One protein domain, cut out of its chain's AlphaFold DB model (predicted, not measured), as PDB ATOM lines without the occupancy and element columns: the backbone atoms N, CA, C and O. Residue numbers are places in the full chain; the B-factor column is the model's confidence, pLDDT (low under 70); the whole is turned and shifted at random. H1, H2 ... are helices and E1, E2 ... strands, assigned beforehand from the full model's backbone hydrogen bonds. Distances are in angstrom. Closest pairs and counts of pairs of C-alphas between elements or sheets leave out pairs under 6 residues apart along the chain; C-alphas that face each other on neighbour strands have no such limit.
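Overview. This is residues 52 to 125 of the 146 residues of the protein "S-adenosylmethionine decarboxylase proenzyme" of Candidatus Accumulibacter sp. BA-91 (UniProt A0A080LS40). A long, narrow sheet of four antiparallel strands has the short helix H1 over one face, running along E2, while its other face is bare. After E4, at one edge, the printed part folds back into a second short helix, H2, which is off the sheet and comes close to H1. The 74 printed residues hold two named helices and four named strands, in the order H1 E1 E2 E3 E4 H2, and the class is mixed, helices and strands. The sheet's order is E1 - E2 - E3 - E4, a meander, each strand the antiparallel neighbour of the one before. The whole is only just loose, close to compact, with a radius of gyration of the C-alphas of 13.9 A, and only just a rod, spanning 45 by 22 by 17 A.

Along the chain. H1, residues 52 to 57, begins at C-alpha 52 (187.357, 217.451, 281.988). E1 is residues 64 to 73, 27.0 A long, and E2 residues 78 to 87, 27.6 A. E3 is residues 90 to 97, 24.1 A, and E4 residues 102 to 107, 16.6 A. H2, residues 116 to 123, ends at C-alpha 123 (183.452, 220.610, 292.448).

Arrangement. E1 and E2 form a hairpin, with N 68 and O 84 within hydrogen-bond range at 2.9 A. In the hairpin E2 and E3, N 85 and O 92 are 2.8 A apart; in E3 and E4, N 95 and O 104 are 3.0 A apart. H1 is on the sheet over E2 at a height of 8.7 A, along the strands at 10 degrees on the local plane; their closest C-alphas, Cys 53 and Val 85, are 7.3 A apart. H2 is not on the sheet. It is close to H1 but not clearly touching, the closest C-alphas, Val 56 and Ala 123, being 5.9 A apart. In H1 and H2 every O i to N i+4 pair is within hydrogen-bond range.

Size, cuts and confidence. The two C-alphas farthest apart, those of Leu 76 and Ser 113, are 46.4 A apart. The printed part has no cut, and no link is long. Residues 108 to 125 have pLDDT under 70.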
ATOM      1  N   LEU A  52     187.116 217.392 280.548       85.44
ATOM      2  CA  LEU A  52     187.357 217.451 281.988       85.44
ATOM      3  C   LEU A  52     187.039 218.840 282.563       85.44
ATOM      4  O   LEU A  52     186.322 218.940 283.559       85.44
ATOM      5  N   CYS A  53     187.525 219.911 281.932       86.25
ATOM      6  CA  CYS A  53     187.261 221.283 282.370       86.25
ATOM      7  C   CYS A  53     185.753 221.596 282.403       86.25
ATOM      8  O   CYS A  53     185.261 222.176 283.374       86.25
ATOM      9  N   LEU A  54     185.003 221.179 281.378       86.00
ATOM     10  CA  LEU A  54     183.547 221.355 281.325       86.00
ATOM     11  C   LEU A  54     182.820 220.526 282.388       86.00
ATOM     12  O   LEU A  54     181.871 221.014 283.007       86.00
ATOM     13  N   ALA A  55     183.271 219.294 282.634       82.88
ATOM     14  CA  ALA A  55     182.711 218.445 283.678       82.88
ATOM     15  C   ALA A  55     182.886 219.075 285.069       82.88
ATOM     16  O   ALA A  55     181.933 219.118 285.846       82.88
ATOM     17  N   VAL A  56     184.061 219.646 285.359       77.38
ATOM     18  CA  VAL A  56     184.314 220.387 286.609       77.38
ATOM     19  C   VAL A  56     183.383 221.597 286.721       77.38
ATOM     20  O   VAL A  56     182.715 221.775 287.744       77.38
ATOM     21  N   CYS A  57     183.264 222.383 285.646       79.25
ATOM     22  CA  CYS A  57     182.406 223.572 285.598       79.25
ATOM     23  C   CYS A  57     180.903 223.259 285.615       79.25
ATOM     24  O   CYS A  57     180.102 224.169 285.782       79.25
ATOM     25  N   SER A  58     180.496 221.992 285.491       77.88
ATOM     26  CA  SER A  58     179.095 221.581 285.673       77.88
ATOM     27  C   SER A  58     178.662 221.594 287.147       77.88
ATOM     28  O   SER A  58     177.496 221.340 287.462       77.88
ATOM     29  N   THR A  59     179.584 221.877 288.073       71.88
ATOM     30  CA  THR A  59     179.265 222.014 289.494       71.88
ATOM     31  C   THR A  59     178.437 223.280 289.747       71.88
ATOM     32  O   THR A  59     178.816 224.354 289.278       71.88
ATOM     33  N   PRO A  60     177.333 223.202 290.522       71.19
ATOM     34  CA  PRO A  60     176.492 224.361 290.812       71.19
ATOM     35  C   PRO A  60     177.293 225.520 291.408       71.19
ATOM     36  O   PRO A  60     177.934 225.326 292.429       71.19
ATOM     37  N   GLY A  61     177.221 226.708 290.806       73.62
ATOM     38  CA  GLY A  61     177.958 227.906 291.236       73.62
ATOM     39  C   GLY A  61     179.217 228.209 290.415       73.62
ATOM     40  O   GLY A  61     179.792 229.282 290.571       73.62
ATOM     41  N   LEU A  62     179.611 227.323 289.494       76.56
ATOM     42  CA  LEU A  62     180.581 227.634 288.445       76.56
ATOM     43  C   LEU A  62     179.823 227.959 287.152       76.56
ATOM     44  O   LEU A  62     179.173 227.097 286.569       76.56
ATOM     45  N   THR A  63     179.888 229.214 286.709       82.38
ATOM     46  CA  THR A  63     179.181 229.668 285.500       82.38
ATOM     47  C   THR A  63     180.186 229.962 284.389       82.38
ATOM     48  O   THR A  63     180.783 231.040 284.411       82.38
ATOM     49  N   PRO A  64     180.414 229.043 283.432       88.25
ATOM     50  CA  PRO A  64     181.345 229.271 282.331       88.25
ATOM     51  C   PRO A  64     180.831 230.326 281.353       88.25
ATOM     52  O   PRO A  64     179.714 230.247 280.850       88.25
ATOM     53  N   VAL A  65     181.690 231.304 281.076       92.69
ATOM     54  CA  VAL A  65     181.511 232.368 280.077       92.69
ATOM     55  C   VAL A  65     182.266 232.027 278.795       92.69
ATOM     56  O   VAL A  65     181.809 232.338 277.698       92.69
ATOM     57  N   GLY A  66     183.412 231.358 278.916       92.31
ATOM     58  CA  GLY A  66     184.209 230.936 277.774       92.31
ATOM     59  C   GLY A  66     185.172 229.820 278.137       92.31
ATOM     60  O   GLY A  66     185.559 229.673 279.292       92.31
ATOM     61  N   LEU A  67     185.562 229.036 277.137       94.69
ATOM     62  CA  LEU A  67     186.566 227.992 277.275       94.69
ATOM     63  C   LEU A  67     187.464 227.985 276.043       94.69
ATOM     64  O   LEU A  67     186.970 228.028 274.915       94.69
ATOM     65  N   LEU A  68     188.768 227.872 276.269       97.00
ATOM     66  CA  LEU A  68     189.769 227.664 275.234       97.00
ATOM     67  C   LEU A  68     190.721 226.551 275.669       97.00
ATOM     68  O   LEU A  68     191.223 226.575 276.789       97.00
ATOM     69  N   CYS A  69     191.003 225.617 274.765       96.50
ATOM     70  CA  CYS A  69     192.084 224.653 274.930       96.50
ATOM     71  C   CYS A  69     193.069 224.774 273.769       96.50
ATOM     72  O   CYS A  69     192.682 225.060 272.634       96.50
ATOM     73  N   HIS A  70     194.342 224.553 274.063       97.62
ATOM     74  CA  HIS A  70     195.424 224.546 273.095       97.62
ATOM     75  C   HIS A  70     196.267 223.286 273.277       97.62
ATOM     76  O   HIS A  70     196.765 223.024 274.372       97.62
ATOM     77  N   GLN A  71     196.421 222.536 272.189       98.06
ATOM     78  CA  GLN A  71     197.300 221.380 272.102       98.06
ATOM     79  C   GLN A  71     198.723 221.832 271.778       98.06
ATOM     80  O   GLN A  71     198.927 222.563 270.810       98.06
ATOM     81  N   PHE A  72     199.704 221.334 272.526       97.38
ATOM     82  CA  PHE A  72     201.116 221.427 272.169       97.38
ATOM     83  C   PHE A  72     201.609 220.110 271.564       97.38
ATOM     84  O   PHE A  72     201.147 219.020 271.911       97.38
ATOM     85  N   GLY A  73     202.582 220.215 270.660       94.81
ATOM     86  CA  GLY A  73     203.102 219.075 269.909       94.81
ATOM     87  C   GLY A  73     202.258 218.736 268.680       94.81
ATOM     88  O   GLY A  73     201.466 219.545 268.198       94.81
ATOM     89  N   SER A  74     202.475 217.541 268.139       93.56
ATOM     90  CA  SER A  74     201.740 217.027 266.979       93.56
ATOM     91  C   SER A  74     200.848 215.855 267.385       93.56
ATOM     92  O   SER A  74     201.009 215.303 268.466       93.56
ATOM     93  N   ALA A  75     199.953 215.417 266.497       88.06
ATOM     94  CA  ALA A  75     199.110 214.245 266.759       88.06
ATOM     95  C   ALA A  75     199.908 212.942 266.982       88.06
ATOM     96  O   ALA A  75     199.400 212.017 267.603       88.06
ATOM     97  N   LEU A  76     201.136 212.856 266.455       91.31
ATOM     98  CA  LEU A  76     202.018 211.695 266.620       91.31
ATOM     99  C   LEU A  76     202.916 211.815 267.859       91.31
ATOM    100  O   LEU A  76     203.296 210.805 268.431       91.31
ATOM    101  N   GLU A  77     203.237 213.045 268.259       92.19
ATOM    102  CA  GLU A  77     204.149 213.369 269.361       92.19
ATOM    103  C   GLU A  77     203.535 214.523 270.176       92.19
ATOM    104  O   GLU A  77     203.891 215.693 269.958       92.19
ATOM    105  N   PRO A  78     202.537 214.237 271.033       92.19
ATOM    106  CA  PRO A  78     201.890 215.251 271.855       92.19
ATOM    107  C   PRO A  78     202.827 215.718 272.975       92.19
ATOM    108  O   PRO A  78     203.534 214.926 273.593       92.19
ATOM    109  N   ALA A  79     202.806 217.021 273.260       95.00
ATOM    110  CA  ALA A  79     203.657 217.666 274.266       95.00
ATOM    111  C   ALA A  79     202.827 218.371 275.352       95.00
ATOM    112  O   ALA A  79     203.230 219.393 275.904       95.00
ATOM    113  N   GLY A  80     201.635 217.834 275.617       96.31
ATOM    114  CA  GLY A  80     200.691 218.369 276.586       96.31
ATOM    115  C   GLY A  80     199.714 219.392 276.019       96.31
ATOM    116  O   GLY A  80     199.713 219.723 274.834       96.31
ATOM    117  N   ALA A  81     198.864 219.905 276.896       97.19
ATOM    118  CA  ALA A  81     197.824 220.868 276.576       97.19
ATOM    119  C   ALA A  81     197.668 221.936 277.667       97.19
ATOM    120  O   ALA A  81     197.968 221.727 278.849       97.19
ATOM    121  N   THR A  82     197.159 223.097 277.262       96.44
ATOM    122  CA  THR A  82     196.662 224.138 278.167       96.44
ATOM    123  C   THR A  82     195.170 224.324 277.963       96.44
ATOM    124  O   THR A  82     194.727 224.501 276.832       96.44
ATOM    125  N   GLY A  83     194.409 224.324 279.054       94.56
ATOM    126  CA  GLY A  83     192.988 224.645 279.080       94.56
ATOM    127  C   GLY A  83     192.728 225.855 279.968       94.56
ATOM    128  O   GLY A  83     193.303 225.969 281.046       94.56
ATOM    129  N   ALA A  84     191.862 226.759 279.526       94.00
ATOM    130  CA  ALA A  84     191.412 227.900 280.306       94.00
ATOM    131  C   ALA A  84     189.895 228.039 280.194       94.00
ATOM    132  O   ALA A  84     189.346 228.074 279.091       94.00
ATOM    133  N   VAL A  85     189.224 228.150 281.336       90.31
ATOM    134  CA  VAL A  85     187.802 228.462 281.441       90.31
ATOM    135  C   VAL A  85     187.659 229.809 282.127       90.31
ATOM    136  O   VAL A  85     188.058 229.984 283.278       90.31
ATOM    137  N   VAL A  86     187.068 230.756 281.412       90.81
ATOM    138  CA  VAL A  86     186.597 232.010 281.989       90.81
ATOM    139  C   VAL A  86     185.237 231.727 282.599       90.81
ATOM    140  O   VAL A  86     184.327 231.263 281.909       90.81
ATOM    141  N   LEU A  87     185.097 231.991 283.887       85.00
ATOM    142  CA  LEU A  87     183.856 231.859 284.633       85.00
ATOM    143  C   LEU A  87     183.352 233.275 284.974       85.00
ATOM    144  O   LEU A  87     184.111 234.238 284.911       85.00
ATOM    145  N   ALA A  88     182.068 233.429 285.300       82.56
ATOM    146  CA  ALA A  88     181.434 234.749 285.433       82.56
ATOM    147  C   ALA A  88     182.133 235.697 286.430       82.56
ATOM    148  O   ALA A  88     182.143 236.905 286.215       82.56
ATOM    149  N   GLU A  89     182.743 235.153 287.485       72.12
ATOM    150  CA  GLU A  89     183.434 235.928 288.528       72.12
ATOM    151  C   GLU A  89     184.850 235.400 288.827       72.12
ATOM    152  O   GLU A  89     185.474 235.820 289.800       72.12
ATOM    153  N   LEU A  90     185.353 234.438 288.044       79.25
ATOM    154  CA  LEU A  90     186.617 233.756 288.326       79.25
ATOM    155  C   LEU A  90     187.206 233.036 287.099       79.25
ATOM    156  O   LEU A  90     186.663 233.125 285.999       79.25
ATOM    157  N   HIS A  91     188.315 232.310 287.264       83.94
ATOM    158  CA  HIS A  91     188.925 231.528 286.186       83.94
ATOM    159  C   HIS A  91     189.448 230.175 286.665       83.94
ATOM    160  O   HIS A  91     189.868 230.014 287.808       83.94
ATOM    161  N   LEU A  92     189.436 229.218 285.741       83.62
ATOM    162  CA  LEU A  92     190.097 227.925 285.848       83.62
ATOM    163  C   LEU A  92     191.161 227.851 284.748       83.62
ATOM    164  O   LEU A  92     190.821 227.966 283.576       83.62
ATOM    165  N   ALA A  93     192.423 227.631 285.094       90.50
ATOM    166  CA  ALA A  93     193.493 227.357 284.140       90.50
ATOM    167  C   ALA A  93     194.202 226.046 284.489       90.50
ATOM    168  O   ALA A  93     194.544 225.791 285.642       90.50
ATOM    169  N   VAL A  94     194.436 225.216 283.478       90.88
ATOM    170  CA  VAL A  94     195.094 223.916 283.594       90.88
ATOM    171  C   VAL A  94     196.219 223.848 282.574       90.88
ATOM    172  O   VAL A  94     196.016 224.176 281.407       90.88
ATOM    173  N   HIS A  95     197.396 223.393 282.995       93.38
ATOM    174  CA  HIS A  95     198.512 223.105 282.093       93.38
ATOM    175  C   HIS A  95     199.062 221.720 282.396       93.38
ATOM    176  O   HIS A  95     199.185 221.360 283.566       93.38
ATOM    177  N   THR A  96     199.401 220.958 281.365       94.44
ATOM    178  CA  THR A  96     199.805 219.552 281.480       94.44
ATOM    179  C   THR A  96     201.164 219.316 280.829       94.44
ATOM    180  O   THR A  96     201.498 219.955 279.834       94.44
ATOM    181  N   TRP A  97     201.936 218.396 281.414       94.88
ATOM    182  CA  TRP A  97     203.253 217.957 280.944       94.88
ATOM    183  C   TRP A  97     203.328 216.425 281.026       94.88
ATOM    184  O   TRP A  97     203.683 215.880 282.084       94.88
ATOM    185  N   PRO A  98     202.941 215.703 279.956       92.44
ATOM    186  CA  PRO A  98     202.975 214.240 279.906       92.44
ATOM    187  C   PRO A  98     204.348 213.653 280.245       92.44
ATOM    188  O   PRO A  98     204.436 212.657 280.963       92.44
ATOM    189  N   GLU A  99     205.425 214.292 279.793       92.88
ATOM    190  CA  GLU A  99     206.811 213.868 279.997       92.88
ATOM    191  C   GLU A  99     207.218 213.843 281.474       92.88
ATOM    192  O   GLU A  99     208.051 213.037 281.884       92.88
ATOM    193  N   ALA A 100     206.594 214.698 282.285       89.69
ATOM    194  CA  ALA A 100     206.815 214.784 283.723       89.69
ATOM    195  C   ALA A 100     205.678 214.143 284.536       89.69
ATOM    196  O   ALA A 100     205.714 214.189 285.769       89.69
ATOM    197  N   GLN A 101     204.659 213.583 283.867       90.38
ATOM    198  CA  GLN A 101     203.397 213.156 284.481       90.38
ATOM    199  C   GLN A 101     202.854 214.231 285.433       90.38
ATOM    200  O   GLN A 101     202.507 213.950 286.585       90.38
ATOM    201  N   ALA A 102     202.860 215.480 284.963       86.88
ATOM    202  CA  ALA A 102     202.609 216.647 285.792       86.88
ATOM    203  C   ALA A 102     201.470 217.514 285.262       86.88
ATOM    204  O   ALA A 102     201.199 217.576 284.062       86.88
ATOM    205  N   VAL A 103     200.824 218.219 286.186       87.44
ATOM    206  CA  VAL A 103     199.761 219.180 285.892       87.44
ATOM    207  C   VAL A 103     199.866 220.371 286.836       87.44
ATOM    208  O   VAL A 103     200.166 220.213 288.017       87.44
ATOM    209  N   THR A 104     199.605 221.571 286.333       85.94
ATOM    210  CA  THR A 104     199.306 222.737 287.173       85.94
ATOM    211  C   THR A 104     197.841 223.078 287.023       85.94
ATOM    212  O   THR A 104     197.260 222.926 285.946       85.94
ATOM    213  N   LEU A 105     197.261 223.548 288.115       80.12
ATOM    214  CA  LEU A 105     195.876 223.945 288.200       80.12
ATOM    215  C   LEU A 105     195.815 225.268 288.951       80.12
ATOM    216  O   LEU A 105     196.353 225.383 290.049       80.12
ATOM    217  N   ASP A 106     195.129 226.228 288.362       78.56
ATOM    218  CA  ASP A 106     194.797 227.504 288.966       78.56
ATOM    219  C   ASP A 106     193.276 227.650 288.925       78.56
ATOM    220  O   ASP A 106     192.688 227.745 287.850       78.56
ATOM    221  N   LEU A 107     192.638 227.581 290.091       72.25
ATOM    222  CA  LEU A 107     191.223 227.881 290.256       72.25
ATOM    223  C   LEU A 107     191.130 229.055 291.219       72.25
ATOM    224  O   LEU A 107     191.118 228.875 292.438       72.25
ATOM    225  N   TYR A 108     191.075 230.253 290.658       65.75
ATOM    226  CA  TYR A 108     190.742 231.435 291.433       65.75
ATOM    227  C   TYR A 108     189.250 231.389 291.749       65.75
ATOM    228  O   TYR A 108     188.496 230.911 290.920       65.75
ATOM    229  N   VAL A 109     188.791 231.856 292.910       59.00
ATOM    230  CA  VAL A 109     187.355 231.994 293.218       59.00
ATOM    231  C   VAL A 109     187.109 233.341 293.886       59.00
ATOM    232  O   VAL A 109     187.760 233.672 294.873       59.00
ATOM    233  N   CYS A 110     186.146 234.122 293.387       48.97
ATOM    234  CA  CYS A 110     185.727 235.344 294.073       48.97
ATOM    235  C   CYS A 110     184.945 234.991 295.347       48.97
ATOM    236  O   CYS A 110     183.854 234.424 295.302       48.97
ATOM    237  N   ASN A 111     185.502 235.348 296.504       45.72
ATOM    238  CA  ASN A 111     184.883 235.173 297.818       45.72
ATOM    239  C   ASN A 111     184.055 236.413 298.208       45.72
ATOM    240  O   ASN A 111     184.349 237.061 299.210       45.72
ATOM    241  N   PHE A 112     183.041 236.775 297.414       40.84
ATOM    242  CA  PHE A 112     182.123 237.867 297.786       40.84
ATOM    243  C   PHE A 112     180.931 237.386 298.639       40.84
ATOM    244  O   PHE A 112     180.310 238.176 299.347       40.84
ATOM    245  N   SER A 113     180.663 236.077 298.671       42.09
ATOM    246  CA  SER A 113     179.740 235.436 299.612       42.09
ATOM    247  C   SER A 113     180.332 234.105 300.095       42.09
ATOM    248  O   SER A 113     180.860 233.316 299.314       42.09
ATOM    249  N   GLN A 114     180.263 233.835 301.403       46.62
ATOM    250  CA  GLN A 114     180.841 232.632 302.032       46.62
ATOM    251  C   GLN A 114     180.255 231.297 301.510       46.62
ATOM    252  O   GLN A 114     180.740 230.230 301.880       46.62
ATOM    253  N   GLU A 115     179.236 231.325 300.645       48.91
ATOM    254  CA  GLU A 115     178.606 230.129 300.076       48.91
ATOM    255  C   GLU A 115     179.478 229.426 299.023       48.91
ATOM    256  O   GLU A 115     179.473 228.191 298.950       48.91
ATOM    257  N   ASN A 116     180.311 230.165 298.280       48.66
ATOM    258  CA  ASN A 116     181.082 229.591 297.172       48.66
ATOM    259  C   ASN A 116     182.200 228.639 297.623       48.66
ATOM    260  O   ASN A 116     182.568 227.746 296.867       48.66
ATOM    261  N   GLN A 117     182.689 228.728 298.866       52.09
ATOM    262  CA  GLN A 117     183.708 227.797 299.378       52.09
ATOM    263  C   GLN A 117     183.210 226.344 299.423       52.09
ATOM    264  O   GLN A 117     183.956 225.407 299.135       52.09
ATOM    265  N   SER A 118     181.936 226.146 299.774       53.47
ATOM    266  CA  SER A 118     181.323 224.815 299.850       53.47
ATOM    267  C   SER A 118     181.115 224.200 298.460       53.47
ATOM    268  O   SER A 118     181.385 223.015 298.252       53.47
ATOM    269  N   THR A 119     180.709 225.034 297.502       53.31
ATOM    270  CA  THR A 119     180.597 224.709 296.081       53.31
ATOM    271  C   THR A 119     181.934 224.314 295.493       53.31
ATOM    272  O   THR A 119     182.008 223.273 294.844       53.31
ATOM    273  N   THR A 120     182.973 225.112 295.762       52.75
ATOM    274  CA  THR A 120     184.348 224.810 295.385       52.75
ATOM    275  C   THR A 120     184.658 223.433 295.940       52.75
ATOM    276  O   THR A 120     184.662 222.498 295.164       52.75
ATOM    277  N   ASN A 121     184.722 223.204 297.253       55.50
ATOM    278  CA  ASN A 121     185.062 221.879 297.810       55.50
ATOM    279  C   ASN A 121     184.299 220.681 297.191       55.50
ATOM    280  O   ASN A 121     184.852 219.585 297.066       55.50
ATOM    281  N   ARG A 122     183.046 220.878 296.765       54.44
ATOM    282  CA  ARG A 122     182.243 219.873 296.058       54.44
ATOM    283  C   ARG A 122     182.644 219.658 294.593       54.44
ATOM    284  O   ARG A 122     182.712 218.501 294.190       54.44
ATOM    285  N   ALA A 123     182.923 220.712 293.821       50.84
ATOM    286  CA  ALA A 123     183.452 220.610 292.448       50.84
ATOM    287  C   ALA A 123     184.762 219.824 292.404       50.84
ATOM    288  O   ALA A 123     185.119 219.187 291.417       50.84
ATOM    289  N   LEU A 124     185.472 219.905 293.522       51.75
ATOM    290  CA  LEU A 124     186.819 219.433 293.696       51.75
ATOM    291  C   LEU A 124     186.925 217.982 294.181       51.75
ATOM    292  O   LEU A 124     188.025 217.431 294.280       51.75
ATOM    293  N   SER A 125     185.784 217.377 294.505       44.31
ATOM    294  CA  SER A 125     185.675 216.007 294.994       44.31
ATOM    295  C   SER A 125     185.430 215.039 293.826       44.31
ATOM    296  O   SER A 125     184.649 215.365 292.932       44.31
TER     297      SER A 125